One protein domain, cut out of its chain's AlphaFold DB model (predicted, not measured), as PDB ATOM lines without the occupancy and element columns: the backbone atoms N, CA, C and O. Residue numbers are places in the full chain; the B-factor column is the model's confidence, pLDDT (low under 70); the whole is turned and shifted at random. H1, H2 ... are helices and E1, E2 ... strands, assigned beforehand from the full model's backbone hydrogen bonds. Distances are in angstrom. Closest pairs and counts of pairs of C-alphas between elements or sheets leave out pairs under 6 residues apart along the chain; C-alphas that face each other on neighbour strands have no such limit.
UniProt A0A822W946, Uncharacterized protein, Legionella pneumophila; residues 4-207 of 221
ATOM      1  N   ILE A   4     196.562 227.782 219.675       81.88
ATOM      2  CA  ILE A   4     196.782 227.107 220.961       81.88
ATOM      3  C   ILE A   4     195.755 225.992 221.094       81.88
ATOM      4  O   ILE A   4     194.559 226.240 220.937       81.88
ATOM      5  N   LEU A   5     196.201 224.794 221.462       79.81
ATOM      6  CA  LEU A   5     195.325 223.647 221.680       79.81
ATOM      7  C   LEU A   5     195.260 223.323 223.168       79.81
ATOM      8  O   LEU A   5     196.289 223.215 223.835       79.81
ATOM      9  N   LYS A   6     194.049 223.177 223.708       76.38
ATOM     10  CA  LYS A   6     193.838 222.860 225.127       76.38
ATOM     11  C   LYS A   6     192.786 221.789 225.300       76.38
ATOM     12  O   LYS A   6     191.749 221.828 224.648       76.38
ATOM     13  N   MET A   7     193.009 220.893 226.252       74.06
ATOM     14  CA  MET A   7     192.006 219.909 226.653       74.06
ATOM     15  C   MET A   7     191.303 220.345 227.935       74.06
ATOM     16  O   MET A   7     191.953 220.732 228.913       74.06
ATOM     17  N   LYS A   8     189.971 220.269 227.937       68.19
ATOM     18  CA  LYS A   8     189.122 220.629 229.076       68.19
ATOM     19  C   LYS A   8     188.114 219.516 229.348       68.19
ATOM     20  O   LYS A   8     187.402 219.068 228.452       68.19
ATOM     21  N   LYS A   9     188.039 219.081 230.608       65.25
ATOM     22  CA  LYS A   9     187.037 218.114 231.074       65.25
ATOM     23  C   LYS A   9     185.744 218.842 231.426       65.25
ATOM     24  O   LYS A   9     185.733 219.667 232.343       65.25
ATOM     25  N   PHE A  10     184.651 218.513 230.744       58.56
ATOM     26  CA  PHE A  10     183.331 219.042 231.082       58.56
ATOM     27  C   PHE A  10     182.635 218.083 232.038       58.56
ATOM     28  O   PHE A  10     182.276 216.969 231.661       58.56
ATOM     29  N   LYS A  11     182.436 218.529 233.286       55.97
ATOM     30  CA  LYS A  11     181.779 217.726 234.332       55.97
ATOM     31  C   LYS A  11     180.408 217.203 233.889       55.97
ATOM     32  O   LYS A  11     180.068 216.083 234.238       55.97
ATOM     33  N   LEU A  12     179.674 217.986 233.096       52.28
ATOM     34  CA  LEU A  12     178.324 217.652 232.642       52.28
ATOM     35  C   LEU A  12     178.289 216.556 231.561       52.28
ATOM     36  O   LEU A  12     177.350 215.776 231.526       52.28
ATOM     37  N   MET A  13     179.307 216.468 230.697       49.56
ATOM     38  CA  MET A  13     179.328 215.513 229.574       49.56
ATOM     39  C   MET A  13     180.156 214.256 229.846       49.56
ATOM     40  O   MET A  13     180.236 213.385 228.984       49.56
ATOM     41  N   ALA A  14     180.834 214.189 230.997       57.28
ATOM     42  CA  ALA A  14     181.792 213.137 231.352       57.28
ATOM     43  C   ALA A  14     182.864 212.844 230.274       57.28
ATOM     44  O   ALA A  14     183.536 211.817 230.332       57.28
ATOM     45  N   LYS A  15     183.065 213.762 229.319       60.50
ATOM     46  CA  LYS A  15     184.005 213.649 228.202       60.50
ATOM     47  C   LYS A  15     185.008 214.797 228.238       60.50
ATOM     48  O   LYS A  15     184.693 215.921 228.647       60.50
ATOM     49  N   GLU A  16     186.238 214.490 227.846       68.69
ATOM     50  CA  GLU A  16     187.250 215.502 227.556       68.69
ATOM     51  C   GLU A  16     186.992 216.055 226.153       68.69
ATOM     52  O   GLU A  16     186.675 215.304 225.233       68.69
ATOM     53  N   GLN A  17     187.081 217.374 226.008       72.75
ATOM     54  CA  GLN A  17     187.004 218.045 224.715       72.75
ATOM     55  C   GLN A  17     188.279 218.845 224.483       72.75
ATOM     56  O   GLN A  17     188.804 219.485 225.404       72.75
ATOM     57  N   CYS A  18     188.761 218.805 223.247       81.12
ATOM     58  CA  CYS A  18     189.876 219.615 222.791       81.12
ATOM     59  C   CYS A  18     189.346 220.911 222.172       81.12
ATOM     60  O   CYS A  18     188.373 220.905 221.422       81.12
ATOM     61  N   PHE A  19     189.999 222.019 222.498       82.75
ATOM     62  CA  PHE A  19     189.653 223.359 222.046       82.75
ATOM     63  C   PHE A  19     190.816 223.954 221.276       82.75
ATOM     64  O   PHE A  19     191.963 223.871 221.727       82.75
ATOM     65  N   ALA A  20     190.496 224.603 220.166       84.25
ATOM     66  CA  ALA A  20     191.406 225.477 219.449       84.25
ATOM     67  C   ALA A  20     191.151 226.919 219.893       84.25
ATOM     68  O   ALA A  20     190.009 227.371 219.899       84.25
ATOM     69  N   PHE A  21     192.206 227.640 220.261       85.25
ATOM     70  CA  PHE A  21     192.190 229.086 220.460       85.25
ATOM     71  C   PHE A  21     193.060 229.717 219.386       85.25
ATOM     72  O   PHE A  21     194.227 229.352 219.235       85.25
ATOM     73  N   ILE A  22     192.481 230.653 218.650       85.31
ATOM     74  CA  ILE A  22     193.043 231.184 217.417       85.31
ATOM     75  C   ILE A  22     193.255 232.681 217.592       85.31
ATOM     76  O   ILE A  22     192.385 233.394 218.104       85.31
ATOM     77  N   LYS A  23     194.424 233.159 217.178       85.06
ATOM     78  CA  LYS A  23     194.787 234.573 217.222       85.06
ATOM     79  C   LYS A  23     195.524 234.945 215.941       85.06
ATOM     80  O   LYS A  23     196.433 234.222 215.569       85.06
ATOM     81  N   ASN A  24     195.211 236.088 215.334       85.12
ATOM     82  CA  ASN A  24     195.879 236.585 214.125       85.12
ATOM     83  C   ASN A  24     195.780 235.606 212.933       85.12
ATOM     84  O   ASN A  24     196.751 235.430 212.194       85.12
ATOM     85  N   ALA A  25     194.648 234.916 212.768       88.50
ATOM     86  CA  ALA A  25     194.458 234.007 211.641       88.50
ATOM     87  C   ALA A  25     193.973 234.736 210.387       88.50
ATOM     88  O   ALA A  25     193.257 235.736 210.461       88.50
ATOM     89  N   VAL A  26     194.331 234.195 209.224       90.75
ATOM     90  CA  VAL A  26     193.829 234.661 207.926       90.75
ATOM     91  C   VAL A  26     192.619 233.817 207.544       90.75
ATOM     92  O   VAL A  26     192.735 232.595 207.470       90.75
ATOM     93  N   ASN A  27     191.471 234.453 207.314       91.69
ATOM     94  CA  ASN A  27     190.283 233.760 206.820       91.69
ATOM     95  C   ASN A  27     190.342 233.595 205.302       91.69
ATOM     96  O   ASN A  27     190.753 234.521 204.604       91.69
ATOM     97  N   VAL A  28     189.905 232.438 204.816       94.06
ATOM     98  CA  VAL A  28     189.888 232.085 203.395       94.06
ATOM     99  C   VAL A  28     188.450 231.895 202.947       94.06
ATOM    100  O   VAL A  28     187.729 231.054 203.499       94.06
ATOM    101  N   GLY A  29     188.038 232.714 201.979       93.25
ATOM    102  CA  GLY A  29     186.733 232.632 201.343       93.25
ATOM    103  C   GLY A  29     186.612 231.439 200.402       93.25
ATOM    104  O   GLY A  29     187.592 230.781 200.053       93.25
ATOM    105  N   MET A  30     185.375 231.165 199.997       95.69
ATOM    106  CA  MET A  30     185.055 230.084 199.072       95.69
ATOM    107  C   MET A  30     185.766 230.279 197.727       95.69
ATOM    108  O   MET A  30     185.696 231.355 197.136       95.69
ATOM    109  N   ASP A  31     186.450 229.232 197.275       94.38
ATOM    110  CA  ASP A  31     187.317 229.139 196.099       94.38
ATOM    111  C   ASP A  31     188.456 230.174 196.033       94.38
ATOM    112  O   ASP A  31     189.180 230.249 195.040       94.38
ATOM    113  N   GLU A  32     188.675 230.936 197.107       95.62
ATOM    114  CA  GLU A  32     189.886 231.729 197.275       95.62
ATOM    115  C   GLU A  32     191.047 230.816 197.669       95.62
ATOM    116  O   GLU A  32     190.877 229.813 198.371       95.62
ATOM    117  N   VAL A  33     192.254 231.184 197.246       96.62
ATOM    118  CA  VAL A  33     193.475 230.456 197.591       96.62
ATOM    119  C   VAL A  33     194.414 231.389 198.329       96.62
ATOM    120  O   VAL A  33     194.797 232.444 197.819       96.62
ATOM    121  N   ILE A  34     194.830 230.977 199.524       94.88
ATOM    122  CA  ILE A  34     195.930 231.624 200.230       94.88
ATOM    123  C   ILE A  34     197.187 230.787 200.070       94.88
ATOM    124  O   ILE A  34     197.228 229.610 200.426       94.88
ATOM    125  N   TYR A  35     198.225 231.443 199.568       94.44
ATOM    126  CA  TYR A  35     199.558 230.894 199.399       94.44
ATOM    127  C   TYR A  35     200.462 231.348 200.539       94.44
ATOM    128  O   TYR A  35     200.429 232.505 200.968       94.44
ATOM    129  N   SER A  36     201.307 230.450 201.021       90.56
ATOM    130  CA  SER A  36     202.212 230.739 202.117       90.56
ATOM    131  C   SER A  36     203.557 230.079 201.928       90.56
ATOM    132  O   SER A  36     203.632 228.871 201.764       90.56
ATOM    133  N   ASN A  37     204.608 230.877 202.105       87.12
ATOM    134  CA  ASN A  37     205.941 230.396 202.433       87.12
ATOM    135  C   ASN A  37     206.228 230.690 203.911       87.12
ATOM    136  O   ASN A  37     205.905 231.785 204.403       87.12
ATOM    137  N   GLY A  38     206.829 229.727 204.609       77.50
ATOM    138  CA  GLY A  38     207.295 229.876 205.986       77.50
ATOM    139  C   GLY A  38     206.348 229.367 207.076       77.50
ATOM    140  O   GLY A  38     205.226 228.925 206.834       77.50
ATOM    141  N   THR A  39     206.853 229.439 208.306       81.38
ATOM    142  CA  THR A  39     206.279 228.845 209.518       81.38
ATOM    143  C   THR A  39     205.464 229.842 210.353       81.38
ATOM    144  O   THR A  39     205.424 231.041 210.075       81.38
ATOM    145  N   ASN A  40     204.816 229.344 211.413       82.56
ATOM    146  CA  ASN A  40     204.050 230.114 212.404       82.56
ATOM    147  C   ASN A  40     202.871 230.914 211.807       82.56
ATOM    148  O   ASN A  40     202.594 232.054 212.196       82.56
ATOM    149  N   LYS A  41     202.154 230.290 210.870       86.25
ATOM    150  CA  LYS A  41     200.968 230.849 210.212       86.25
ATOM    151  C   LYS A  41     199.760 229.950 210.432       86.25
ATOM    152  O   LYS A  41     199.877 228.726 210.421       86.25
ATOM    153  N   THR A  42     198.603 230.580 210.601       90.31
ATOM    154  CA  THR A  42     197.320 229.896 210.759       90.31
ATOM    155  C   THR A  42     196.322 230.492 209.780       90.31
ATOM    156  O   THR A  42     196.104 231.705 209.752       90.31
ATOM    157  N   PHE A  43     195.716 229.615 208.999       93.06
ATOM    158  CA  PHE A  43     194.644 229.908 208.068       93.06
ATOM    159  C   PHE A  43     193.376 229.265 208.590       93.06
ATOM    160  O   PHE A  43     193.411 228.181 209.178       93.06
ATOM    161  N   ILE A  44     192.260 229.941 208.394       94.25
ATOM    162  CA  ILE A  44     190.958 229.439 208.790       94.25
ATOM    163  C   ILE A  44     189.998 229.564 207.631       94.25
ATOM    164  O   ILE A  44     190.153 230.409 206.752       94.25
ATOM    165  N   THR A  45     188.988 228.722 207.657       94.75
ATOM    166  CA  THR A  45     187.788 228.937 206.875       94.75
ATOM    167  C   THR A  45     186.587 228.515 207.700       94.75
ATOM    168  O   THR A  45     186.699 227.629 208.551       94.75
ATOM    169  N   ASP A  46     185.458 229.168 207.471       92.06
ATOM    170  CA  ASP A  46     184.216 228.949 208.198       92.06
ATOM    171  C   ASP A  46     183.039 228.845 207.225       92.06
ATOM    172  O   ASP A  46     183.140 229.246 206.063       92.06
ATOM    173  N   GLY A  47     181.926 228.289 207.696       90.06
ATOM    174  CA  GLY A  47     180.715 228.119 206.900       90.06
ATOM    175  C   GLY A  47     180.834 227.043 205.822       90.06
ATOM    176  O   GLY A  47     180.257 227.200 204.751       90.06
ATOM    177  N   LEU A  48     181.556 225.949 206.090       89.69
ATOM    178  CA  LEU A  48     181.784 224.886 205.109       89.69
ATOM    179  C   LEU A  48     180.486 224.258 204.592       89.69
ATOM    180  O   LEU A  48     180.452 223.898 203.435       89.69
ATOM    181  N   ALA A  49     179.416 224.127 205.384       90.00
ATOM    182  CA  ALA A  49     178.136 223.534 204.955       90.00
ATOM    183  C   ALA A  49     178.273 222.193 204.185       90.00
ATOM    184  O   ALA A  49     178.264 221.138 204.819       90.00
ATOM    185  N   THR A  50     178.390 222.223 202.852       91.62
ATOM    186  CA  THR A  50     178.665 221.080 201.955       91.62
ATOM    187  C   THR A  50     180.061 221.097 201.313       91.62
ATOM    188  O   THR A  50     180.510 220.067 200.818       91.62
ATOM    189  N   CYS A  51     180.765 222.224 201.362       96.38
ATOM    190  CA  CYS A  51     182.137 222.455 200.915       96.38
ATOM    191  C   CYS A  51     183.176 221.645 201.714       96.38
ATOM    192  O   CYS A  51     182.858 220.927 202.670       96.38
ATOM    193  N   ALA A  52     184.448 221.783 201.345       96.56
ATOM    194  CA  ALA A  52     185.574 221.198 202.072       96.56
ATOM    195  C   ALA A  52     186.734 222.189 202.176       96.56
ATOM    196  O   ALA A  52     186.984 222.963 201.257       96.56
ATOM    197  N   ALA A  53     187.484 222.139 203.274       97.44
ATOM    198  CA  ALA A  53     188.750 222.852 203.366       97.44
ATOM    199  C   ALA A  53     189.876 221.951 202.853       97.44
ATOM    200  O   ALA A  53     190.011 220.804 203.291       97.44
ATOM    201  N   VAL A  54     190.689 222.469 201.938       97.81
ATOM    202  CA  VAL A  54     191.742 221.708 201.260       97.81
ATOM    203  C   VAL A  54     193.066 222.436 201.421       97.81
ATOM    204  O   VAL A  54     193.173 223.623 201.113       97.81
ATOM    205  N   ALA A  55     194.086 221.722 201.894       96.50
ATOM    206  CA  ALA A  55     195.459 222.207 201.945       96.50
ATOM    207  C   ALA A  55     196.373 221.325 201.096       96.50
ATOM    208  O   ALA A  55     196.310 220.103 201.202       96.50
ATOM    209  N   ILE A  56     197.272 221.936 200.330       96.12
ATOM    210  CA  ILE A  56     198.429 221.267 199.725       96.12
ATOM    211  C   ILE A  56     199.672 221.877 200.355       96.12
ATOM    212  O   ILE A  56     199.770 223.097 200.466       96.12
ATOM    213  N   TYR A  57     200.616 221.052 200.792       93.62
ATOM    214  CA  TYR A  57     201.845 221.523 201.421       93.62
ATOM    215  C   TYR A  57     203.016 220.602 201.111       93.62
ATOM    216  O   TYR A  57     202.839 219.420 200.813       93.62
ATOM    217  N   GLY A  58     204.214 221.167 201.192       91.06
ATOM    218  CA  GLY A  58     205.463 220.429 201.108       91.06
ATOM    219  C   GLY A  58     206.082 220.213 202.486       91.06
ATOM    220  O   GLY A  58     206.030 221.111 203.333       91.06
ATOM    221  N   SER A  59     206.646 219.028 202.725       78.88
ATOM    222  CA  SER A  59     207.336 218.692 203.978       78.88
ATOM    223  C   SER A  59     208.805 219.125 204.038       78.88
ATOM    224  O   SER A  59     209.435 218.931 205.079       78.88
ATOM    225  N   ASP A  60     209.351 219.735 202.980       76.56
ATOM    226  CA  ASP A  60     210.730 220.227 202.980       76.56
ATOM    227  C   ASP A  60     210.889 221.530 203.785       76.56
ATOM    228  O   ASP A  60     209.930 222.191 204.193       76.56
ATOM    229  N   SER A  61     212.151 221.932 203.969       56.59
ATOM    230  CA  SER A  61     212.619 223.077 204.773       56.59
ATOM    231  C   SER A  61     211.948 224.445 204.520       56.59
ATOM    232  O   SER A  61     212.151 225.366 205.312       56.59
ATOM    233  N   GLY A  62     211.142 224.602 203.462       67.06
ATOM    234  CA  GLY A  62     210.430 225.844 203.128       67.06
ATOM    235  C   GLY A  62     208.974 225.934 203.610       67.06
ATOM    236  O   GLY A  62     208.423 227.040 203.640       67.06
ATOM    237  N   CYS A  63     208.344 224.808 203.972       77.75
ATOM    238  CA  CYS A  63     206.920 224.712 204.340       77.75
ATOM    239  C   CYS A  63     205.981 225.511 203.434       77.75
ATOM    240  O   CYS A  63     205.066 226.187 203.916       77.75
ATOM    241  N   SER A  64     206.225 225.488 202.123       92.00
ATOM    242  CA  SER A  64     205.302 226.133 201.201       92.00
ATOM    243  C   SER A  64     203.971 225.396 201.251       92.00
ATOM    244  O   SER A  64     203.935 224.165 201.142       92.00
ATOM    245  N   ALA A  65     202.888 226.141 201.388       94.50
ATOM    246  CA  ALA A  65     201.552 225.592 201.423       94.50
ATOM    247  C   ALA A  65     200.568 226.497 200.696       94.50
ATOM    248  O   ALA A  65     200.756 227.712 200.605       94.50
ATOM    249  N   ALA A  66     199.492 225.888 200.231       96.75
ATOM    250  CA  ALA A  66     198.325 226.564 199.715       96.75
ATOM    251  C   ALA A  66     197.083 226.011 200.416       96.75
ATOM    252  O   ALA A  66     196.997 224.808 200.672       96.75
ATOM    253  N   PHE A  67     196.131 226.882 200.729       97.31
ATOM    254  CA  PHE A  67     194.905 226.526 201.438       97.31
ATOM    255  C   PHE A  67     193.696 227.196 200.789       97.31
ATOM    256  O   PHE A  67     193.759 228.377 200.442       97.31
ATOM    257  N   THR A  68     192.607 226.443 200.636       98.12
ATOM    258  CA  THR A  68     191.357 226.915 200.031       98.12
ATOM    259  C   THR A  68     190.129 226.345 200.739       98.12
ATOM    260  O   THR A  68     190.156 225.235 201.282       98.12
ATOM    261  N   HIS A  69     189.040 227.107 200.710       97.62
ATOM    262  CA  HIS A  69     187.689 226.623 200.969       97.62
ATOM    263  C   HIS A  69     187.087 226.209 199.632       97.62
ATOM    264  O   HIS A  69     186.587 227.047 198.896       97.62
ATOM    265  N   MET A  70     187.095 224.924 199.313       97.75
ATOM    266  CA  MET A  70     186.627 224.444 198.020       97.75
ATOM    267  C   MET A  70     185.116 224.252 197.995       97.75
ATOM    268  O   MET A  70     184.570 223.500 198.811       97.75
ATOM    269  N   SER A  71     184.464 224.901 197.038       96.44
ATOM    270  CA  SER A  71     183.021 224.838 196.854       96.44
ATOM    271  C   SER A  71     182.544 223.449 196.404       96.44
ATOM    272  O   SER A  71     183.287 222.676 195.794       96.44
ATOM    273  N   SER A  72     181.288 223.108 196.710       95.19
ATOM    274  CA  SER A  72     180.723 221.780 196.427       95.19
ATOM    275  C   SER A  72     179.847 221.706 195.175       95.19
ATOM    276  O   SER A  72     179.207 220.678 194.960       95.19
ATOM    277  N   GLU A  73     179.738 222.764 194.366       92.44
ATOM    278  CA  GLU A  73     178.901 222.733 193.161       92.44
ATOM    279  C   GLU A  73     179.395 221.676 192.166       92.44
ATOM    280  O   GLU A  73     180.576 221.628 191.824       92.44
ATOM    281  N   ALA A  74     178.473 220.847 191.676       91.25
ATOM    282  CA  ALA A  74     178.756 219.737 190.774       91.25
ATOM    283  C   ALA A  74     178.275 220.063 189.351       91.25
ATOM    284  O   ALA A  74     177.136 219.777 188.978       91.25
ATOM    285  N   SER A  75     179.140 220.694 188.559       93.44
ATOM    286  CA  SER A  75     178.945 220.901 187.121       93.44
ATOM    287  C   SER A  75     180.286 220.846 186.395       93.44
ATOM    288  O   SER A  75     181.315 221.153 186.992       93.44
ATOM    289  N   ASP A  76     180.296 220.560 185.090       93.94
ATOM    290  CA  ASP A  76     181.532 220.544 184.289       93.94
ATOM    291  C   ASP A  76     182.321 221.860 184.379       93.94
ATOM    292  O   ASP A  76     183.551 221.880 184.322       93.94
ATOM    293  N   LYS A  77     181.611 222.990 184.494       95.94
ATOM    294  CA  LYS A  77     182.227 224.310 184.644       95.94
ATOM    295  C   LYS A  77     182.889 224.446 186.014       95.94
ATOM    296  O   LYS A  77     183.998 224.971 186.103       95.94
ATOM    297  N   ASP A  78     182.212 223.994 187.063       95.00
ATOM    298  CA  ASP A  78     182.723 224.069 188.429       95.00
ATOM    299  C   ASP A  78     183.854 223.067 188.656       95.00
ATOM    300  O   ASP A  78     184.791 223.368 189.385       95.00
ATOM    301  N   ASP A  79     183.817 221.897 188.031       96.81
ATOM    302  CA  ASP A  79     184.879 220.894 188.135       96.81
ATOM    303  C   ASP A  79     186.154 221.365 187.436       96.81
ATOM    304  O   ASP A  79     187.235 221.274 188.014       96.81
ATOM    305  N   LYS A  80     186.036 222.011 186.267       97.06
ATOM    306  CA  LYS A  80     187.173 222.703 185.636       97.06
ATOM    307  C   LYS A  80     187.743 223.803 186.528       97.06
ATOM    308  O   LYS A  80     188.958 223.943 186.612       97.06
ATOM    309  N   ARG A  81     186.890 224.579 187.210       97.06
ATOM    310  CA  ARG A  81     187.347 225.610 188.159       97.06
ATOM    311  C   ARG A  81     188.137 224.987 189.312       97.06
ATOM    312  O   ARG A  81     189.242 225.444 189.592       97.06
ATOM    313  N   LYS A  82     187.602 223.940 189.948       97.94
ATOM    314  CA  LYS A  82     188.277 223.228 191.047       97.94
ATOM    315  C   LYS A  82     189.591 222.601 190.592       97.94
ATOM    316  O   LYS A  82     190.579 222.674 191.314       97.94
ATOM    317  N   GLU A  83     189.625 222.028 189.391       98.25
ATOM    318  CA  GLU A  83     190.846 221.467 188.813       98.25
ATOM    319  C   GLU A  83     191.919 222.545 188.625       98.25
ATOM    320  O   GLU A  83     193.070 222.329 189.010       98.25
ATOM    321  N   THR A  84     191.551 223.712 188.087       98.31
ATOM    322  CA  THR A  84     192.463 224.858 187.961       98.31
ATOM    323  C   THR A  84     193.014 225.269 189.322       98.31
ATOM    324  O   THR A  84     194.230 225.353 189.469       98.31
ATOM    325  N   ILE A  85     192.154 225.431 190.332       98.44
ATOM    326  CA  ILE A  85     192.566 225.773 191.703       98.44
ATOM    327  C   ILE A  85     193.570 224.747 192.247       98.44
ATOM    328  O   ILE A  85     194.650 225.120 192.703       98.44
ATOM    329  N   LEU A  86     193.258 223.450 192.164       98.62
ATOM    330  CA  LEU A  86     194.144 222.387 192.653       98.62
ATOM    331  C   LEU A  86     195.487 222.365 191.913       98.62
ATOM    332  O   LEU A  86     196.532 222.182 192.540       98.62
ATOM    333  N   ASN A  87     195.478 222.566 190.593       98.44
ATOM    334  CA  ASN A  87     196.699 222.628 189.792       98.44
ATOM    335  C   ASN A  87     197.561 223.838 190.179       98.44
ATOM    336  O   ASN A  87     198.753 223.665 190.413       98.44
ATOM    337  N   GLU A  88     196.977 225.029 190.328       98.31
ATOM    338  CA  GLU A  88     197.703 226.242 190.739       98.31
ATOM    339  C   GLU A  88     198.299 226.109 192.149       98.31
ATOM    340  O   GLU A  88     199.466 226.443 192.380       98.31
ATOM    341  N   MET A  89     197.530 225.557 193.093       98.19
ATOM    342  CA  MET A  89     198.004 225.232 194.441       98.19
ATOM    343  C   MET A  89     199.196 224.267 194.404       98.19
ATOM    344  O   MET A  89     200.198 224.487 195.089       98.19
ATOM    345  N   MET A  90     199.108 223.212 193.589       97.38
ATOM    346  CA  MET A  90     200.170 222.220 193.423       97.38
ATOM    347  C   MET A  90     201.426 222.824 192.798       97.38
ATOM    348  O   MET A  90     202.528 222.623 193.307       97.38
ATOM    349  N   GLU A  91     201.273 223.589 191.717       96.88
ATOM    350  CA  GLU A  91     202.374 224.279 191.043       96.88
ATOM    351  C   GLU A  91     203.096 225.235 191.987       96.88
ATOM    352  O   GLU A  91     204.325 225.300 191.972       96.88
ATOM    353  N   TYR A  92     202.360 225.957 192.836       96.06
ATOM    354  CA  TYR A  92     202.962 226.816 193.847       96.06
ATOM    355  C   TYR A  92     203.854 226.026 194.808       96.06
ATOM    356  O   TYR A  92     205.007 226.405 195.014       96.06
ATOM    357  N   VAL A  93     203.349 224.925 195.367       95.12
ATOM    358  CA  VAL A  93     204.090 224.108 196.340       95.12
ATOM    359  C   VAL A  93     205.290 223.409 195.690       95.12
ATOM    360  O   VAL A  93     206.368 223.346 196.282       95.12
ATOM    361  N   LEU A  94     205.169 222.959 194.440       94.19
ATOM    362  CA  LEU A  94     206.261 222.316 193.700       94.19
ATOM    363  C   LEU A  94     207.428 223.251 193.354       94.19
ATOM    364  O   LEU A  94     208.517 222.768 193.055       94.19
ATOM    365  N   LYS A  95     207.264 224.579 193.432       93.12
ATOM    366  CA  LYS A  95     208.386 225.522 193.232       93.12
ATOM    367  C   LYS A  95     209.509 225.337 194.249       93.12
ATOM    368  O   LYS A  95     210.622 225.803 194.011       93.12
ATOM    369  N   SER A  96     209.219 224.729 195.396       90.75
ATOM    370  CA  SER A  96     210.170 224.604 196.505       90.75
ATOM    371  C   SER A  96     210.257 223.200 197.095       90.75
ATOM    372  O   SER A  96     210.981 223.027 198.069       90.75
ATOM    373  N   ASN A  97     209.549 222.217 196.531       90.56
ATOM    374  CA  ASN A  97     209.523 220.848 197.046       90.56
ATOM    375  C   ASN A  97     209.570 219.846 195.904       90.56
ATOM    376  O   ASN A  97     209.048 220.093 194.812       90.56
ATOM    377  N   SER A  98     210.147 218.683 196.184       91.69
ATOM    378  CA  SER A  98     210.025 217.541 195.289       91.69
ATOM    379  C   SER A  98     208.607 216.957 195.354       91.69
ATOM    380  O   SER A  98     207.925 217.068 196.371       91.69
ATOM    381  N   LEU A  99     208.149 216.295 194.284       91.38
ATOM    382  CA  LEU A  99     206.813 215.684 194.252       91.38
ATOM    383  C   LEU A  99     206.594 214.669 195.389       91.38
ATOM    384  O   LEU A  99     205.480 214.563 195.894       91.38
ATOM    385  N   SER A 100     207.639 213.940 195.800       90.62
ATOM    386  CA  SER A 100     207.551 212.953 196.888       90.62
ATOM    387  C   SER A 100     207.308 213.572 198.263       90.62
ATOM    388  O   SER A 100     206.814 212.878 199.149       90.62
ATOM    389  N   ASP A 101     207.604 214.861 198.419       90.06
ATOM    390  CA  ASP A 101     207.455 215.600 199.675       90.06
ATOM    391  C   ASP A 101     206.162 216.428 199.711       90.06
ATOM    392  O   ASP A 101     205.883 217.113 200.697       90.06
ATOM    393  N   VAL A 102     205.341 216.365 198.656       92.25
ATOM    394  CA  VAL A 102     204.053 217.062 198.597       92.25
ATOM    395  C   VAL A 102     202.920 216.172 199.092       92.25
ATOM    396  O   VAL A 102     202.747 215.027 198.665       92.25
ATOM    397  N   LYS A 103     202.095 216.738 199.972       92.81
ATOM    398  CA  LYS A 103     200.907 216.096 200.531       92.81
ATOM    399  C   LYS A 103     199.690 217.012 200.428       92.81
ATOM    400  O   LYS A 103     199.805 218.234 200.523       92.81
ATOM    401  N   LEU A 104     198.516 216.405 200.296       94.75
ATOM    402  CA  LEU A 104     197.217 217.069 200.367       94.75
ATOM    403  C   LEU A 104     196.478 216.634 201.641       94.75
ATOM    404  O   LEU A 104     196.471 215.454 201.986       94.75
ATOM    405  N   ILE A 105     195.850 217.571 202.351       94.31
ATOM    406  CA  ILE A 105     194.935 217.268 203.459       94.31
ATOM    407  C   ILE A 105     193.548 217.832 203.162       94.31
ATOM    408  O   ILE A 105     193.412 219.002 202.804       94.31
ATOM    409  N   ILE A 106     192.523 217.006 203.375       95.00
ATOM    410  CA  ILE A 106     191.111 217.375 203.256       95.00
ATOM    411  C   ILE A 106     190.483 217.407 204.651       95.00
ATOM    412  O   ILE A 106     190.457 216.390 205.348       95.00
ATOM    413  N   SER A 107     189.929 218.552 205.040       95.12
ATOM    414  CA  SER A 107     188.943 218.640 206.120       95.12
ATOM    415  C   SER A 107     187.557 218.785 205.493       95.12
ATOM    416  O   SER A 107     187.209 219.882 205.044       95.12
ATOM    417  N   PRO A 108     186.753 217.709 205.434       91.69
ATOM    418  CA  PRO A 108     185.433 217.790 204.836       91.69
ATOM    419  C   PRO A 108     184.471 218.586 205.732       91.69
ATOM    420  O   PRO A 108     184.721 218.794 206.925       91.69
ATOM    421  N   SER A 109     183.336 219.003 205.172       91.75
ATOM    422  CA  SER A 109     182.202 219.453 205.979       91.75
ATOM    423  C   SER A 109     181.558 218.297 206.747       91.75
ATOM    424  O   SER A 109     181.799 217.120 206.474       91.75
ATOM    425  N   ARG A 110     180.667 218.613 207.691       85.19
ATOM    426  CA  ARG A 110     179.863 217.592 208.381       85.19
ATOM    427  C   ARG A 110     178.971 216.776 207.432       85.19
ATOM    428  O   ARG A 110     178.699 215.617 207.728       85.19
ATOM    429  N   ILE A 111     178.505 217.371 206.329       85.12
ATOM    430  CA  ILE A 111     177.608 216.713 205.364       85.12
ATOM    431  C   ILE A 111     178.389 215.796 204.411       85.12
ATOM    432  O   ILE A 111     177.849 214.774 204.000       85.12
ATOM    433  N   GLN A 112     179.656 216.123 204.120       83.50
ATOM    434  CA  GLN A 112     180.536 215.374 203.215       83.50
ATOM    435  C   GLN A 112     179.903 215.152 201.834       83.50
ATOM    436  O   GLN A 112     179.477 214.047 201.490       83.50
ATOM    437  N   GLU A 113     179.824 216.215 201.034       90.62
ATOM    438  CA  GLU A 113     179.306 216.106 199.672       90.62
ATOM    439  C   GLU A 113     180.174 215.122 198.851       90.62
ATOM    440  O   GLU A 113     181.400 215.237 198.781       90.62
ATOM    441  N   LYS A 114     179.529 214.096 198.278       92.81
ATOM    442  CA  LYS A 114     180.213 212.937 197.690       92.81
ATOM    443  C   LYS A 114     180.930 213.266 196.390       92.81
ATOM    444  O   LYS A 114     182.008 212.716 196.163       92.81
ATOM    445  N   HIS A 115     180.333 214.094 195.536       95.88
ATOM    446  CA  HIS A 115     180.935 214.530 194.277       95.88
ATOM    447  C   HIS A 115     182.236 215.284 194.540       95.88
ATOM    448  O   HIS A 115     183.270 214.887 194.008       95.88
ATOM    449  N   LEU A 116     182.227 216.281 195.429       96.00
ATOM    450  CA  LEU A 116     183.409 217.077 195.769       96.00
ATOM    451  C   LEU A 116     184.553 216.205 196.297       96.00
ATOM    452  O   LEU A 116     185.683 216.298 195.817       96.00
ATOM    453  N   ILE A 117     184.271 215.334 197.268       95.06
ATOM    454  CA  ILE A 117     185.303 214.464 197.845       95.06
ATOM    455  C   ILE A 117     185.840 213.487 196.795       95.06
ATOM    456  O   ILE A 117     187.054 213.329 196.674       95.06
ATOM    457  N   SER A 118     184.964 212.877 195.992       96.25
ATOM    458  CA  SER A 118     185.383 211.952 194.930       96.25
ATOM    459  C   SER A 118     186.231 212.653 193.869       96.25
ATOM    460  O   SER A 118     187.254 212.115 193.452       96.25
ATOM    461  N   PHE A 119     185.850 213.872 193.482       97.88
ATOM    462  CA  PHE A 119     186.592 214.704 192.541       97.88
ATOM    463  C   PHE A 119     188.024 214.964 193.033       97.88
ATOM    464  O   PHE A 119     188.983 214.700 192.306       97.88
ATOM    465  N   ILE A 120     188.186 215.410 194.287       97.50
ATOM    466  CA  ILE A 120     189.511 215.693 194.862       97.50
ATOM    467  C   ILE A 120     190.353 214.410 194.934       97.50
ATOM    468  O   ILE A 120     191.534 214.430 194.589       97.50
ATOM    469  N   LEU A 121     189.766 213.284 195.352       96.38
ATOM    470  CA  LEU A 121     190.481 212.009 195.471       96.38
ATOM    471  C   LEU A 121     190.933 211.452 194.113       96.38
ATOM    472  O   LEU A 121     192.057 210.954 193.999       96.38
ATOM    473  N   GLU A 122     190.108 211.561 193.070       97.62
ATOM    474  CA  GLU A 122     190.518 211.183 191.713       97.62
ATOM    475  C   GLU A 122     191.621 212.107 191.185       97.62
ATOM    476  O   GLU A 122     192.599 211.622 190.612       97.62
ATOM    477  N   TRP A 123     191.545 213.415 191.450       98.19
ATOM    478  CA  TRP A 123     192.622 214.347 191.103       98.19
ATOM    479  C   TRP A 123     193.940 213.984 191.812       98.19
ATOM    480  O   TRP A 123     194.982 213.868 191.164       98.19
ATOM    481  N   VAL A 124     193.907 213.696 193.119       95.94
ATOM    482  CA  VAL A 124     195.075 213.236 193.901       95.94
ATOM    483  C   VAL A 124     195.711 212.002 193.265       95.94
ATOM    484  O   VAL A 124     196.931 211.943 193.084       95.94
ATOM    485  N   LYS A 125     194.889 211.018 192.893       95.69
ATOM    486  CA  LYS A 125     195.334 209.772 192.260       95.69
ATOM    487  C   LYS A 125     195.998 210.025 190.908       95.69
ATOM    488  O   LYS A 125     197.028 209.417 190.616       95.69
ATOM    489  N   GLN A 126     195.457 210.942 190.105       96.75
ATOM    490  CA  GLN A 126     196.055 211.349 188.830       96.75
ATOM    491  C   GLN A 126     197.412 212.036 189.026       96.75
ATOM    492  O   GLN A 126     198.355 211.751 188.284       96.75
ATOM    493  N   LYS A 127     197.540 212.903 190.040       95.69
ATOM    494  CA  LYS A 127     198.792 213.614 190.358       95.69
ATOM    495  C   LYS A 127     199.807 212.782 191.139       95.69
ATOM    496  O   LYS A 127     200.964 213.182 191.220       95.69
ATOM    497  N   LYS A 128     199.402 211.620 191.663       94.81
ATOM    498  CA  LYS A 128     200.245 210.685 192.429       94.81
ATOM    499  C   LYS A 128     200.878 211.323 193.671       94.81
ATOM    500  O   LYS A 128     202.037 211.056 193.977       94.81
ATOM    501  N   ILE A 129     200.115 212.150 194.380       91.25
ATOM    502  CA  ILE A 129     200.544 212.754 195.649       91.25
ATOM    503  C   ILE A 129     199.925 212.021 196.834       91.25
ATOM    504  O   ILE A 129     198.871 211.395 196.710       91.25
ATOM    505  N   ALA A 130     200.564 212.105 197.999       90.81
ATOM    506  CA  ALA A 130     199.975 211.575 199.221       90.81
ATOM    507  C   ALA A 130     198.780 212.436 199.659       90.81
ATOM    508  O   ALA A 130     198.789 213.659 199.513       90.81
ATOM    509  N   CYS A 131     197.758 211.795 200.222       92.12
ATOM    510  CA  CYS A 131     196.555 212.469 200.691       92.12
ATOM    511  C   CYS A 131     196.116 211.923 202.048       92.12
ATOM    512  O   CYS A 131     196.083 210.710 202.256       92.12
ATOM    513  N   SER A 132     195.725 212.824 202.941       90.38
ATOM    514  CA  SER A 132     195.076 212.501 204.210       90.38
ATOM    515  C   SER A 132     193.718 213.191 204.268       90.38
ATOM    516  O   SER A 132     193.580 214.352 203.896       90.38
ATOM    517  N   MET A 133     192.703 212.499 204.768       89.81
ATOM    518  CA  MET A 133     191.376 213.073 204.976       89.81
ATOM    519  C   MET A 133     191.008 212.929 206.445       89.81
ATOM    520  O   MET A 133     191.189 211.857 207.023       89.81
ATOM    521  N   LEU A 134     190.511 214.004 207.051       86.25
ATOM    522  CA  LEU A 134     189.977 213.940 208.407       86.25
ATOM    523  C   LEU A 134     188.700 213.092 208.400       86.25
ATOM    524  O   LEU A 134     187.811 213.309 207.580       86.25
ATOM    525  N   GLU A 135     188.605 212.142 209.332       77.38
ATOM    526  CA  GLU A 135     187.495 211.179 209.398       77.38
ATOM    527  C   GLU A 135     186.142 211.855 209.642       77.38
ATOM    528  O   GLU A 135     185.105 211.408 209.154       77.38
ATOM    529  N   THR A 136     186.146 212.932 210.430       75.38
ATOM    530  CA  THR A 136     184.940 213.677 210.789       75.38
ATOM    531  C   THR A 136     185.104 215.140 210.405       75.38
ATOM    532  O   THR A 136     186.100 215.771 210.754       75.38
ATOM    533  N   GLY A 137     184.111 215.660 209.688       79.19
ATOM    534  CA  GLY A 137     184.055 217.048 209.253       79.19
ATOM    535  C   GLY A 137     183.352 217.985 210.236       79.19
ATOM    536  O   GLY A 137     182.733 217.552 211.211       79.19
ATOM    537  N   GLY A 138     183.409 219.278 209.930       83.31
ATOM    538  CA  GLY A 138     182.932 220.377 210.769       83.31
ATOM    539  C   GLY A 138     182.322 221.490 209.928       83.31
ATOM    540  O   GLY A 138     182.233 221.376 208.706       83.31
ATOM    541  N   ASP A 139     181.860 222.552 210.574       89.50
ATOM    542  CA  ASP A 139     181.418 223.790 209.923       89.50
ATOM    543  C   ASP A 139     182.583 224.742 209.633       89.50
ATOM    544  O   ASP A 139     182.465 225.579 208.742       89.50
ATOM    545  N   SER A 140     183.730 224.555 210.286       92.81
ATOM    546  CA  SER A 140     184.940 225.343 210.052       92.81
ATOM    547  C   SER A 140     186.184 224.450 210.022       92.81
ATOM    548  O   SER A 140     186.195 223.336 210.557       92.81
ATOM    549  N   ALA A 141     187.279 224.953 209.459       94.00
ATOM    550  CA  ALA A 141     188.574 224.283 209.511       94.00
ATOM    551  C   ALA A 141     189.712 225.254 209.817       94.00
ATOM    552  O   ALA A 141     189.663 226.437 209.474       94.00
ATOM    553  N   VAL A 142     190.762 224.725 210.443       93.56
ATOM    554  CA  VAL A 142     191.985 225.457 210.775       93.56
ATOM    555  C   VAL A 142     193.169 224.723 210.177       93.56
ATOM    556  O   VAL A 142     193.416 223.570 210.518       93.56
ATOM    557  N   PHE A 143     193.941 225.411 209.349       93.00
ATOM    558  CA  PHE A 143     195.204 224.922 208.824       93.00
ATOM    559  C   PHE A 143     196.357 225.707 209.447       93.00
ATOM    560  O   PHE A 143     196.395 226.934 209.380       93.00
ATOM    561  N   ASN A 144     197.298 225.019 210.083       90.75
ATOM    562  CA  ASN A 144     198.400 225.639 210.801       90.75
ATOM    563  C   ASN A 144     199.738 225.021 210.412       90.75
ATOM    564  O   ASN A 144     199.894 223.803 210.421       90.75
ATOM    565  N   ILE A 145     200.721 225.887 210.193       87.69
ATOM    566  CA  ILE A 145     202.132 225.523 210.083       87.69
ATOM    567  C   ILE A 145     202.816 226.122 211.302       87.69
ATOM    568  O   ILE A 145     202.868 227.346 211.447       87.69
ATOM    569  N   ASP A 146     203.291 225.287 212.221       83.12
ATOM    570  CA  ASP A 146     203.948 225.773 213.430       83.12
ATOM    571  C   ASP A 146     205.397 226.208 213.165       83.12
ATOM    572  O   ASP A 146     205.899 226.120 212.047       83.12
ATOM    573  N   LYS A 147     206.064 226.732 214.198       80.88
ATOM    574  CA  LYS A 147     207.455 227.210 214.128       80.88
ATOM    575  C   LYS A 147     208.479 226.124 213.760       80.88
ATOM    576  O   LYS A 147     209.552 226.473 213.286       80.88
ATOM    577  N   ASP A 148     208.145 224.855 213.991       79.25
ATOM    578  CA  ASP A 148     209.007 223.692 213.778       79.25
ATOM    579  C   ASP A 148     208.628 222.984 212.467       79.25
ATOM    580  O   ASP A 148     208.898 221.794 212.305       79.25
ATOM    581  N   SER A 149     207.965 223.699 211.545       78.25
ATOM    582  CA  SER A 149     207.565 223.185 210.232       78.25
ATOM    583  C   SER A 149     206.527 222.060 210.282       78.25
ATOM    584  O   SER A 149     206.276 221.394 209.276       78.25
ATOM    585  N   ARG A 150     205.872 221.852 211.431       82.81
ATOM    586  CA  ARG A 150     204.823 220.841 211.564       82.81
ATOM    587  C   ARG A 150     203.501 221.405 211.087       82.81
ATOM    588  O   ARG A 150     203.055 222.471 211.520       82.81
ATOM    589  N   VAL A 151     202.871 220.639 210.212       86.62
ATOM    590  CA  VAL A 151     201.576 220.956 209.631       86.62
ATOM    591  C   VAL A 151     200.476 220.283 210.437       86.62
ATOM    592  O   VAL A 151     200.626 219.144 210.869       86.62
ATOM    593  N   LEU A 152     199.382 221.007 210.651       88.81
ATOM    594  CA  LEU A 152     198.193 220.526 211.334       88.81
ATOM    595  C   LEU A 152     196.951 221.068 210.630       88.81
ATOM    596  O   LEU A 152     196.804 222.279 210.472       88.81
ATOM    597  N   MET A 153     196.037 220.177 210.267       91.62
ATOM    598  CA  MET A 153     194.670 220.508 209.887       91.62
ATOM    599  C   MET A 153     193.727 220.089 211.010       91.62
ATOM    600  O   MET A 153     193.799 218.959 211.495       91.62
ATOM    601  N   LEU A 154     192.821 220.978 211.393       90.56
ATOM    602  CA  LEU A 154     191.752 220.709 212.344       90.56
ATOM    603  C   LEU A 154     190.409 220.907 211.660       90.56
ATOM    604  O   LEU A 154     190.169 221.950 211.055       90.56
ATOM    605  N   SER A 155     189.520 219.940 211.842       87.56
ATOM    606  CA  SER A 155     188.093 220.134 211.640       87.56
ATOM    607  C   SER A 155     187.489 220.638 212.943       87.56
ATOM    608  O   SER A 155     187.753 220.087 214.019       87.56
ATOM    609  N   THR A 156     186.721 221.716 212.870       86.94
ATOM    610  CA  THR A 156     186.310 222.490 214.043       86.94
ATOM    611  C   THR A 156     184.888 223.014 213.914       86.94
ATOM    612  O   THR A 156     184.344 223.077 212.816       86.94
ATOM    613  N   SER A 157     184.329 223.428 215.051       86.75
ATOM    614  CA  SER A 157     183.224 224.385 215.097       86.75
ATOM    615  C   SER A 157     183.691 225.636 215.816       86.75
ATOM    616  O   SER A 157     183.972 225.585 217.021       86.75
ATOM    617  N   LEU A 158     183.902 226.715 215.055       83.75
ATOM    618  CA  LEU A 158     184.537 227.941 215.531       83.75
ATOM    619  C   LEU A 158     183.517 229.030 215.862       83.75
ATOM    620  O   LEU A 158     182.478 229.189 215.233       83.75
ATOM    621  N   GLN A 159     183.881 229.845 216.841       83.69
ATOM    622  CA  GLN A 159     183.322 231.166 217.076       83.69
ATOM    623  C   GLN A 159     184.406 232.187 216.772       83.69
ATOM    624  O   GLN A 159     185.414 232.270 217.485       83.69
ATOM    625  N   LEU A 160     184.207 232.944 215.699       84.19
ATOM    626  CA  LEU A 160     185.198 233.860 215.157       84.19
ATOM    627  C   LEU A 160     184.753 235.316 215.302       84.19
ATOM    628  O   LEU A 160     183.584 235.660 215.148       84.19
ATOM    629  N   LYS A 161     185.724 236.188 215.564       86.31
ATOM    630  CA  LYS A 161     185.585 237.640 215.552       86.31
ATOM    631  C   LYS A 161     186.729 238.230 214.737       86.31
ATOM    632  O   LYS A 161     187.891 237.892 214.962       86.31
ATOM    633  N   GLN A 162     186.392 239.119 213.811       85.56
ATOM    634  CA  GLN A 162     187.385 239.843 213.030       85.56
ATOM    635  C   GLN A 162     187.928 241.032 213.831       85.56
ATOM    636  O   GLN A 162     187.155 241.793 214.424       85.56
ATOM    637  N   ASP A 163     189.247 241.200 213.835       83.50
ATOM    638  CA  ASP A 163     189.883 242.457 214.211       83.50
ATOM    639  C   ASP A 163     189.830 243.409 213.010       83.50
ATOM    640  O   ASP A 163     190.335 243.129 211.922       83.50
ATOM    641  N   VAL A 164     189.157 244.543 213.193       83.06
ATOM    642  CA  VAL A 164     188.922 245.523 212.125       83.06
ATOM    643  C   VAL A 164     190.215 246.257 211.746       83.06
ATOM    644  O   VAL A 164     190.314 246.785 210.640       83.06
ATOM    645  N   SER A 165     191.210 246.287 212.638       80.88
ATOM    646  CA  SER A 165     192.451 247.038 212.433       80.88
ATOM    647  C   SER A 165     193.391 246.384 211.420       80.88
ATOM    648  O   SER A 165     194.008 247.092 210.624       80.88
ATOM    649  N   ASP A 166     193.466 245.052 211.404       79.81
ATOM    650  CA  ASP A 166     194.379 244.292 210.541       79.81
ATOM    651  C   ASP A 166     193.683 243.206 209.700       79.81
ATOM    652  O   ASP A 166     194.343 242.475 208.959       79.81
ATOM    653  N   LYS A 167     192.345 243.132 209.766       81.12
ATOM    654  CA  LYS A 167     191.490 242.143 209.085       81.12
ATOM    655  C   LYS A 167     191.789 240.692 209.467       81.12
ATOM    656  O   LYS A 167     191.279 239.784 208.801       81.12
ATOM    657  N   THR A 168     192.570 240.455 210.519       85.62
ATOM    658  CA  THR A 168     192.821 239.111 211.030       85.62
ATOM    659  C   THR A 168     191.657 238.630 211.885       85.62
ATOM    660  O   THR A 168     190.791 239.392 212.322       85.62
ATOM    661  N   TRP A 169     191.597 237.322 212.087       86.94
ATOM    662  CA  TRP A 169     190.525 236.666 212.811       86.94
ATOM    663  C   TRP A 169     191.039 236.026 214.090       86.94
ATOM    664  O   TRP A 169     192.128 235.445 214.156       86.94
ATOM    665  N   HIS A 170     190.214 236.131 215.123       85.81
ATOM    666  CA  HIS A 170     190.476 235.603 216.449       85.81
ATOM    667  C   HIS A 170     189.252 234.855 216.933       85.81
ATOM    668  O   HIS A 170     188.122 235.224 216.622       85.81
ATOM    669  N   GLY A 171     189.460 233.820 217.729       84.31
ATOM    670  CA  GLY A 171     188.333 233.029 218.169       84.31
ATOM    671  C   GLY A 171     188.721 231.791 218.930       84.31
ATOM    672  O   GLY A 171     189.873 231.585 219.319       84.31
ATOM    673  N   HIS A 172     187.716 230.965 219.150       83.94
ATOM    674  CA  HIS A 172     187.891 229.666 219.760       83.94
ATOM    675  C   HIS A 172     186.844 228.699 219.236       83.94
ATOM    676  O   HIS A 172     185.808 229.114 218.727       83.94
ATOM    677  N   GLY A 173     187.102 227.410 219.374       82.81
ATOM    678  CA  GLY A 173     186.127 226.411 218.980       82.81
ATOM    679  C   GLY A 173     186.480 225.015 219.434       82.81
ATOM    680  O   GLY A 173     187.564 224.765 219.972       82.81
ATOM    681  N   ILE A 174     185.530 224.114 219.230       83.88
ATOM    682  CA  ILE A 174     185.668 222.703 219.574       83.88
ATOM    683  C   ILE A 174     186.367 222.000 218.414       83.88
ATOM    684  O   ILE A 174     185.982 222.172 217.258       83.88
ATOM    685  N   ILE A 175     187.385 221.203 218.726       86.19
ATOM    686  CA  ILE A 175     188.043 220.331 217.752       86.19
ATOM    687  C   ILE A 175     187.197 219.073 217.595       86.19
ATOM    688  O   ILE A 175     186.922 218.375 218.573       86.19
ATOM    689  N   ILE A 176     186.795 218.800 216.358       83.50
ATOM    690  CA  ILE A 176     185.985 217.643 215.973       83.50
ATOM    691  C   ILE A 176     186.895 216.514 215.484       83.50
ATOM    692  O   ILE A 176     186.744 215.368 215.898       83.50
ATOM    693  N   SER A 177     187.861 216.847 214.628       79.75
ATOM    694  CA  SER A 177     188.849 215.915 214.085       79.75
ATOM    695  C   SER A 177     190.151 216.652 213.773       79.75
ATOM    696  O   SER A 177     190.177 217.882 213.710       79.75
ATOM    697  N   GLN A 178     191.238 215.912 213.584       83.38
ATOM    698  CA  GLN A 178     192.554 216.468 213.279       83.38
ATOM    699  C   GLN A 178     193.341 215.549 212.341       83.38
ATOM    700  O   GLN A 178     193.170 214.331 212.384       83.38
ATOM    701  N   SER A 179     194.212 216.131 211.515       77.94
ATOM    702  CA  SER A 179     195.193 215.391 210.715       77.94
ATOM    703  C   SER A 179     196.425 214.990 211.531       77.94
ATOM    704  O   SER A 179     196.534 215.287 212.721       77.94
ATOM    705  N   GLU A 180     197.393 214.375 210.844       52.47
ATOM    706  CA  GLU A 180     198.770 214.220 211.315       52.47
ATOM    707  C   GLU A 180     199.353 215.541 211.850       52.47
ATOM    708  O   GLU A 180     198.956 216.630 211.433       52.47
ATOM    709  N   GLY A 181     200.291 215.395 212.789       53.00
ATOM    710  CA  GLY A 181     200.818 216.438 213.666       53.00
ATOM    711  C   GLY A 181     200.558 216.034 215.115       53.00
ATOM    712  O   GLY A 181     199.425 215.743 215.475       53.00
ATOM    713  N   ILE A 182     201.589 215.943 215.961       46.94
ATOM    714  CA  ILE A 182     201.385 215.715 217.400       46.94
ATOM    715  C   ILE A 182     200.934 217.060 217.974       46.94
ATOM    716  O   ILE A 182     201.782 217.951 218.107       46.94
ATOM    717  N   PRO A 183     199.645 217.271 218.304       48.56
ATOM    718  CA  PRO A 183     199.279 218.476 219.015       48.56
ATOM    719  C   PRO A 183     200.012 218.455 220.357       48.56
ATOM    720  O   PRO A 183     199.892 217.506 221.136       48.56
ATOM    721  N   VAL A 184     200.762 219.513 220.659       44.34
ATOM    722  CA  VAL A 184     201.137 219.787 222.047       44.34
ATOM    723  C   VAL A 184     199.849 220.230 222.737       44.34
ATOM    724  O   VAL A 184     199.485 221.403 222.733       44.34
ATOM    725  N   ILE A 185     199.087 219.256 223.234       49.84
ATOM    726  CA  ILE A 185     197.880 219.504 224.016       49.84
ATOM    727  C   ILE A 185     198.342 219.883 225.418       49.84
ATOM    728  O   ILE A 185     198.648 219.016 226.242       49.84
ATOM    729  N   ASP A 186     198.356 221.179 225.714       44.25
ATOM    730  CA  ASP A 186     198.547 221.632 227.085       44.25
ATOM    731  C   ASP A 186     197.311 221.243 227.902       44.25
ATOM    732  O   ASP A 186     196.219 221.814 227.773       44.25
ATOM    733  N   LYS A 187     197.470 220.242 228.776       42.34
ATOM    734  CA  LYS A 187     196.469 219.941 229.804       42.34
ATOM    735  C   LYS A 187     196.382 221.149 230.729       42.34
ATOM    736  O   LYS A 187     197.346 221.479 231.420       42.34
ATOM    737  N   GLN A 188     195.223 221.801 230.770       41.22
ATOM    738  CA  GLN A 188     195.034 222.989 231.596       41.22
ATOM    739  C   GLN A 188     195.147 222.609 233.085       41.22
ATOM    740  O   GLN A 188     194.214 222.071 233.685       41.22
ATOM    741  N   LYS A 189     196.294 222.888 233.713       37.12
ATOM    742  CA  LYS A 189     196.427 222.841 235.172       37.12
ATOM    743  C   LYS A 189     195.767 224.093 235.757       37.12
ATOM    744  O   LYS A 189     196.380 225.147 235.818       37.12
ATOM    745  N   LYS A 190     194.527 223.913 236.220       33.50
ATOM    746  CA  LYS A 190     193.700 224.834 237.026       33.50
ATOM    747  C   LYS A 190     193.231 226.142 236.353       33.50
ATOM    748  O   LYS A 190     193.934 226.815 235.615       33.50
ATOM    749  N   HIS A 191     191.963 226.423 236.660       36.00
ATOM    750  CA  HIS A 191     191.133 227.611 236.452       36.00
ATOM    751  C   HIS A 191     191.792 228.852 235.826       36.00
ATOM    752  O   HIS A 191     192.237 229.751 236.528       36.00
ATOM    753  N   PHE A 192     191.668 228.968 234.505       31.64
ATOM    754  CA  PHE A 192     191.362 230.256 233.885       31.64
ATOM    755  C   PHE A 192     190.010 230.104 233.198       31.64
ATOM    756  O   PHE A 192     189.865 229.320 232.255       31.64
ATOM    757  N   VAL A 193     189.000 230.780 233.744       32.91
ATOM    758  CA  VAL A 193     187.651 230.836 233.182       32.91
ATOM    759  C   VAL A 193     187.698 231.838 232.040       32.91
ATOM    760  O   VAL A 193     187.524 233.030 232.245       32.91
ATOM    761  N   PHE A 194     187.970 231.351 230.837       35.78
ATOM    762  CA  PHE A 194     187.532 232.047 229.637       35.78
ATOM    763  C   PHE A 194     186.249 231.353 229.177       35.78
ATOM    764  O   PHE A 194     186.268 230.164 228.852       35.78
ATOM    765  N   PHE A 195     185.149 232.099 229.318       41.91
ATOM    766  CA  PHE A 195     183.818 231.913 228.731       41.91
ATOM    767  C   PHE A 195     183.254 230.484 228.800       41.91
ATOM    768  O   PHE A 195     183.315 229.703 227.857       41.91
ATOM    769  N   ALA A 196     182.701 230.130 229.964       41.03
ATOM    770  CA  ALA A 196     181.938 228.893 230.128       41.03
ATOM    771  C   ALA A 196     180.548 228.963 229.465       41.03
ATOM    772  O   ALA A 196     180.046 227.924 229.052       41.03
ATOM    773  N   GLU A 197     179.961 230.159 229.349       39.84
ATOM    774  CA  GLU A 197     178.560 230.345 228.944       39.84
ATOM    775  C   GLU A 197     178.328 230.149 227.432       39.84
ATOM    776  O   GLU A 197     177.376 229.460 227.057       39.84
ATOM    777  N   ASP A 198     179.239 230.616 226.569       40.81
ATOM    778  CA  ASP A 198     179.105 230.497 225.101       40.81
ATOM    779  C   ASP A 198     179.351 229.077 224.567       40.81
ATOM    780  O   ASP A 198     178.836 228.687 223.519       40.81
ATOM    781  N   ILE A 199     180.127 228.269 225.294       41.78
ATOM    782  CA  ILE A 199     180.408 226.880 224.907       41.78
ATOM    783  C   ILE A 199     179.225 225.976 225.285       41.78
ATOM    784  O   ILE A 199     178.851 225.092 224.513       41.78
ATOM    785  N   SER A 200     178.590 226.203 226.443       43.16
ATOM    786  CA  SER A 200     177.413 225.429 226.867       43.16
ATOM    787  C   SER A 200     176.226 225.567 225.915       43.16
ATOM    788  O   SER A 200     175.569 224.569 225.628       43.16
ATOM    789  N   THR A 201     175.975 226.767 225.389       45.12
ATOM    790  CA  THR A 201     174.859 227.045 224.469       45.12
ATOM    791  C   THR A 201     175.065 226.440 223.080       45.12
ATOM    792  O   THR A 201     174.095 226.033 222.433       45.12
ATOM    793  N   GLN A 202     176.310 226.321 222.610       44.72
ATOM    794  CA  GLN A 202     176.599 225.623 221.356       44.72
ATOM    795  C   GLN A 202     176.529 224.105 221.500       44.72
ATOM    796  O   GLN A 202     175.942 223.453 220.642       44.72
ATOM    797  N   ILE A 203     177.028 223.538 222.604       42.78
ATOM    798  CA  ILE A 203     176.914 222.096 222.874       42.78
ATOM    799  C   ILE A 203     175.444 221.658 222.867       42.78
ATOM    800  O   ILE A 203     175.128 220.647 222.244       42.78
ATOM    801  N   THR A 204     174.541 222.441 223.473       45.06
ATOM    802  CA  THR A 204     173.106 222.119 223.490       45.06
ATOM    803  C   THR A 204     172.480 222.038 222.095       45.06
ATOM    804  O   THR A 204     171.614 221.195 221.888       45.06
ATOM    805  N   LYS A 205     172.954 222.827 221.116       42.50
ATOM    806  CA  LYS A 205     172.458 222.785 219.723       42.50
ATOM    807  C   LYS A 205     172.873 221.523 218.963       42.50
ATOM    808  O   LYS A 205     172.182 221.107 218.042       42.50
ATOM    809  N   PHE A 206     173.999 220.910 219.325       39.53
ATOM    810  CA  PHE A 206     174.456 219.659 218.707       39.53
ATOM    811  C   PHE A 206     173.830 218.409 219.340       39.53
ATOM    812  O   PHE A 206     173.983 217.316 218.797       39.53
ATOM    813  N   SER A 207     173.138 218.567 220.469       39.28
ATOM    814  CA  SER A 207     172.535 217.483 221.246       39.28
ATOM    815  C   SER A 207     171.008 217.406 221.151       39.28
ATOM    816  O   SER A 207     170.407 216.689 221.951       39.28
TER     817      SER A 207
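This is residues 4 to 207 of the 221 residues of an uncharacterized protein of Legionella pneumophila (UniProt A0A822W946). A small closed barrel of five strands, E2, E4, E9, E10 and E11, sits with its E4, E9 and E10 part on one face of a second sheet of five strands, whose other face is covered by the helices H1 and H2. At the far end of the barrel from these helices, the hairpin of E1 and the first part of E2 reaches away, and the short helix H3 packs on the outside of the barrel after a long link of which residues 190 to 195 stick out. The printed part has 204 residues, with three named helices and eleven named strands in the order E1 E2 E3 E4 E5 E6 H1 E7 H2 E8 E9 E10 E11 H3; the class is mixed, helices and strands. The second sheet runs E3 E6 E5 E7 E8 and is mixed, as is the barrel. The whole is compact, with a radius of gyration of the C-alphas of 17.0 A and spans of 49 by 37 by 35 A.

The barrel's ring runs through E2, residues 15 to 27, E4, residues 41 to 46, E9, residues 140 to 145, E10, residues 151 to 162, and E11, residues 169 to 178, and back to E2. E2 and E4 are parallel, with N 44 and O 26 at 2.9 A. E4 and E9 are antiparallel, with N 43 and O 143 at 2.8 A. E9, E10 and E11 form a meander, each strand the antiparallel neighbour of the one before; N 154 and O 142 are 2.8 A apart, N 159 and O 172 2.8 A. E11 and E2 are antiparallel and close the ring, with N 22 and O 171 at 2.8 A. E2 bends by 92 degrees at residue 24, E10 by 96 degrees at residue 157 and E11 by 83 degrees at residue 175. E1, residues 4 to 10, is not in the ring; it makes a hairpin with E2, with N 6 and O 19 at 3.0 A. The second sheet holds E3, residues 33 to 36, E6, residues 65 to 70, E5, residues 52 to 58, E7, residues 102 to 108, and E8, residues 130 to 133, with E3 and E8 as edge strands; it is twisted, its C-alphas lying up to 4.1 A off the best plane. E3 and E6 are antiparallel, with N 36 and O 65 at 2.8 A; E6 and E5 are a hairpin, with N 66 and O 56 at 2.8 A; E5 and E7 are antiparallel, with N 105 and O 55 at 2.8 A; E7 and E8 are parallel, with N 104 and O 130 at 2.9 A. Between barrel and sheet, the closest C-alphas of E7 and E10 are those of Ser 107 and Ser 155, 5.8 A apart. H1, residues 76 to 94, and H2, residues 114 to 127, lie on the same face of this sheet, as two layers, helices over strands. H1 lies over E6 and E5 at a height over the sheet of 9.6 A, its closest C-alphas with E6 being Met 89 and Ala 66 at 5.4 A. H2 lies over E5 and E7 at 9.5 A, its closest C-alphas with E7 being Ile 117 and Pro 108 at 7.7 A. H1 and H2 are close but not clearly touching, at a steep tilt of 43 degrees, the same way; the closest C-alphas are those of Glu 83 and Trp 123, 7.7 A apart. E6, H1, E7 is a split strand-helix-strand unit, with E5 between its two strands, and E7, H2, E8 is a strand-helix-strand unit of two parallel neighbours; both crossovers are right-handed. H3, residues 197 to 206, is on the barrel with 11 pairs of C-alphas within 10 A, outside it, and near E11. Every O i to N i+4 pair is within hydrogen-bond range in H1 and H2, and 4 of 6 in H3.

E1 begins at C-alpha 4, (196.782, 227.107, 220.961). From first to last C-alpha E2 measures 30.0 A, H1 26.5 A, E10 23.9 A, E11 20.3 A and H2 20.0 A. H1 begins at C-alpha 76, (181.532, 220.544, 184.289), and H3 ends at C-alpha 206, (174.456, 219.659, 218.707).

The two C-alphas farthest apart are those of Asp 76 and Lys 190, 54.3 A. The printed part has no cut. The link from E11 to H3, residues 179 to 196, is long, and in it residues 186 to 187 pair in parallel with residues 6 to 7 of E1. The mean pLDDT of the printed part is 81.8; residues 8 to 16, 61 to 62 and 180 to 207 are under 70.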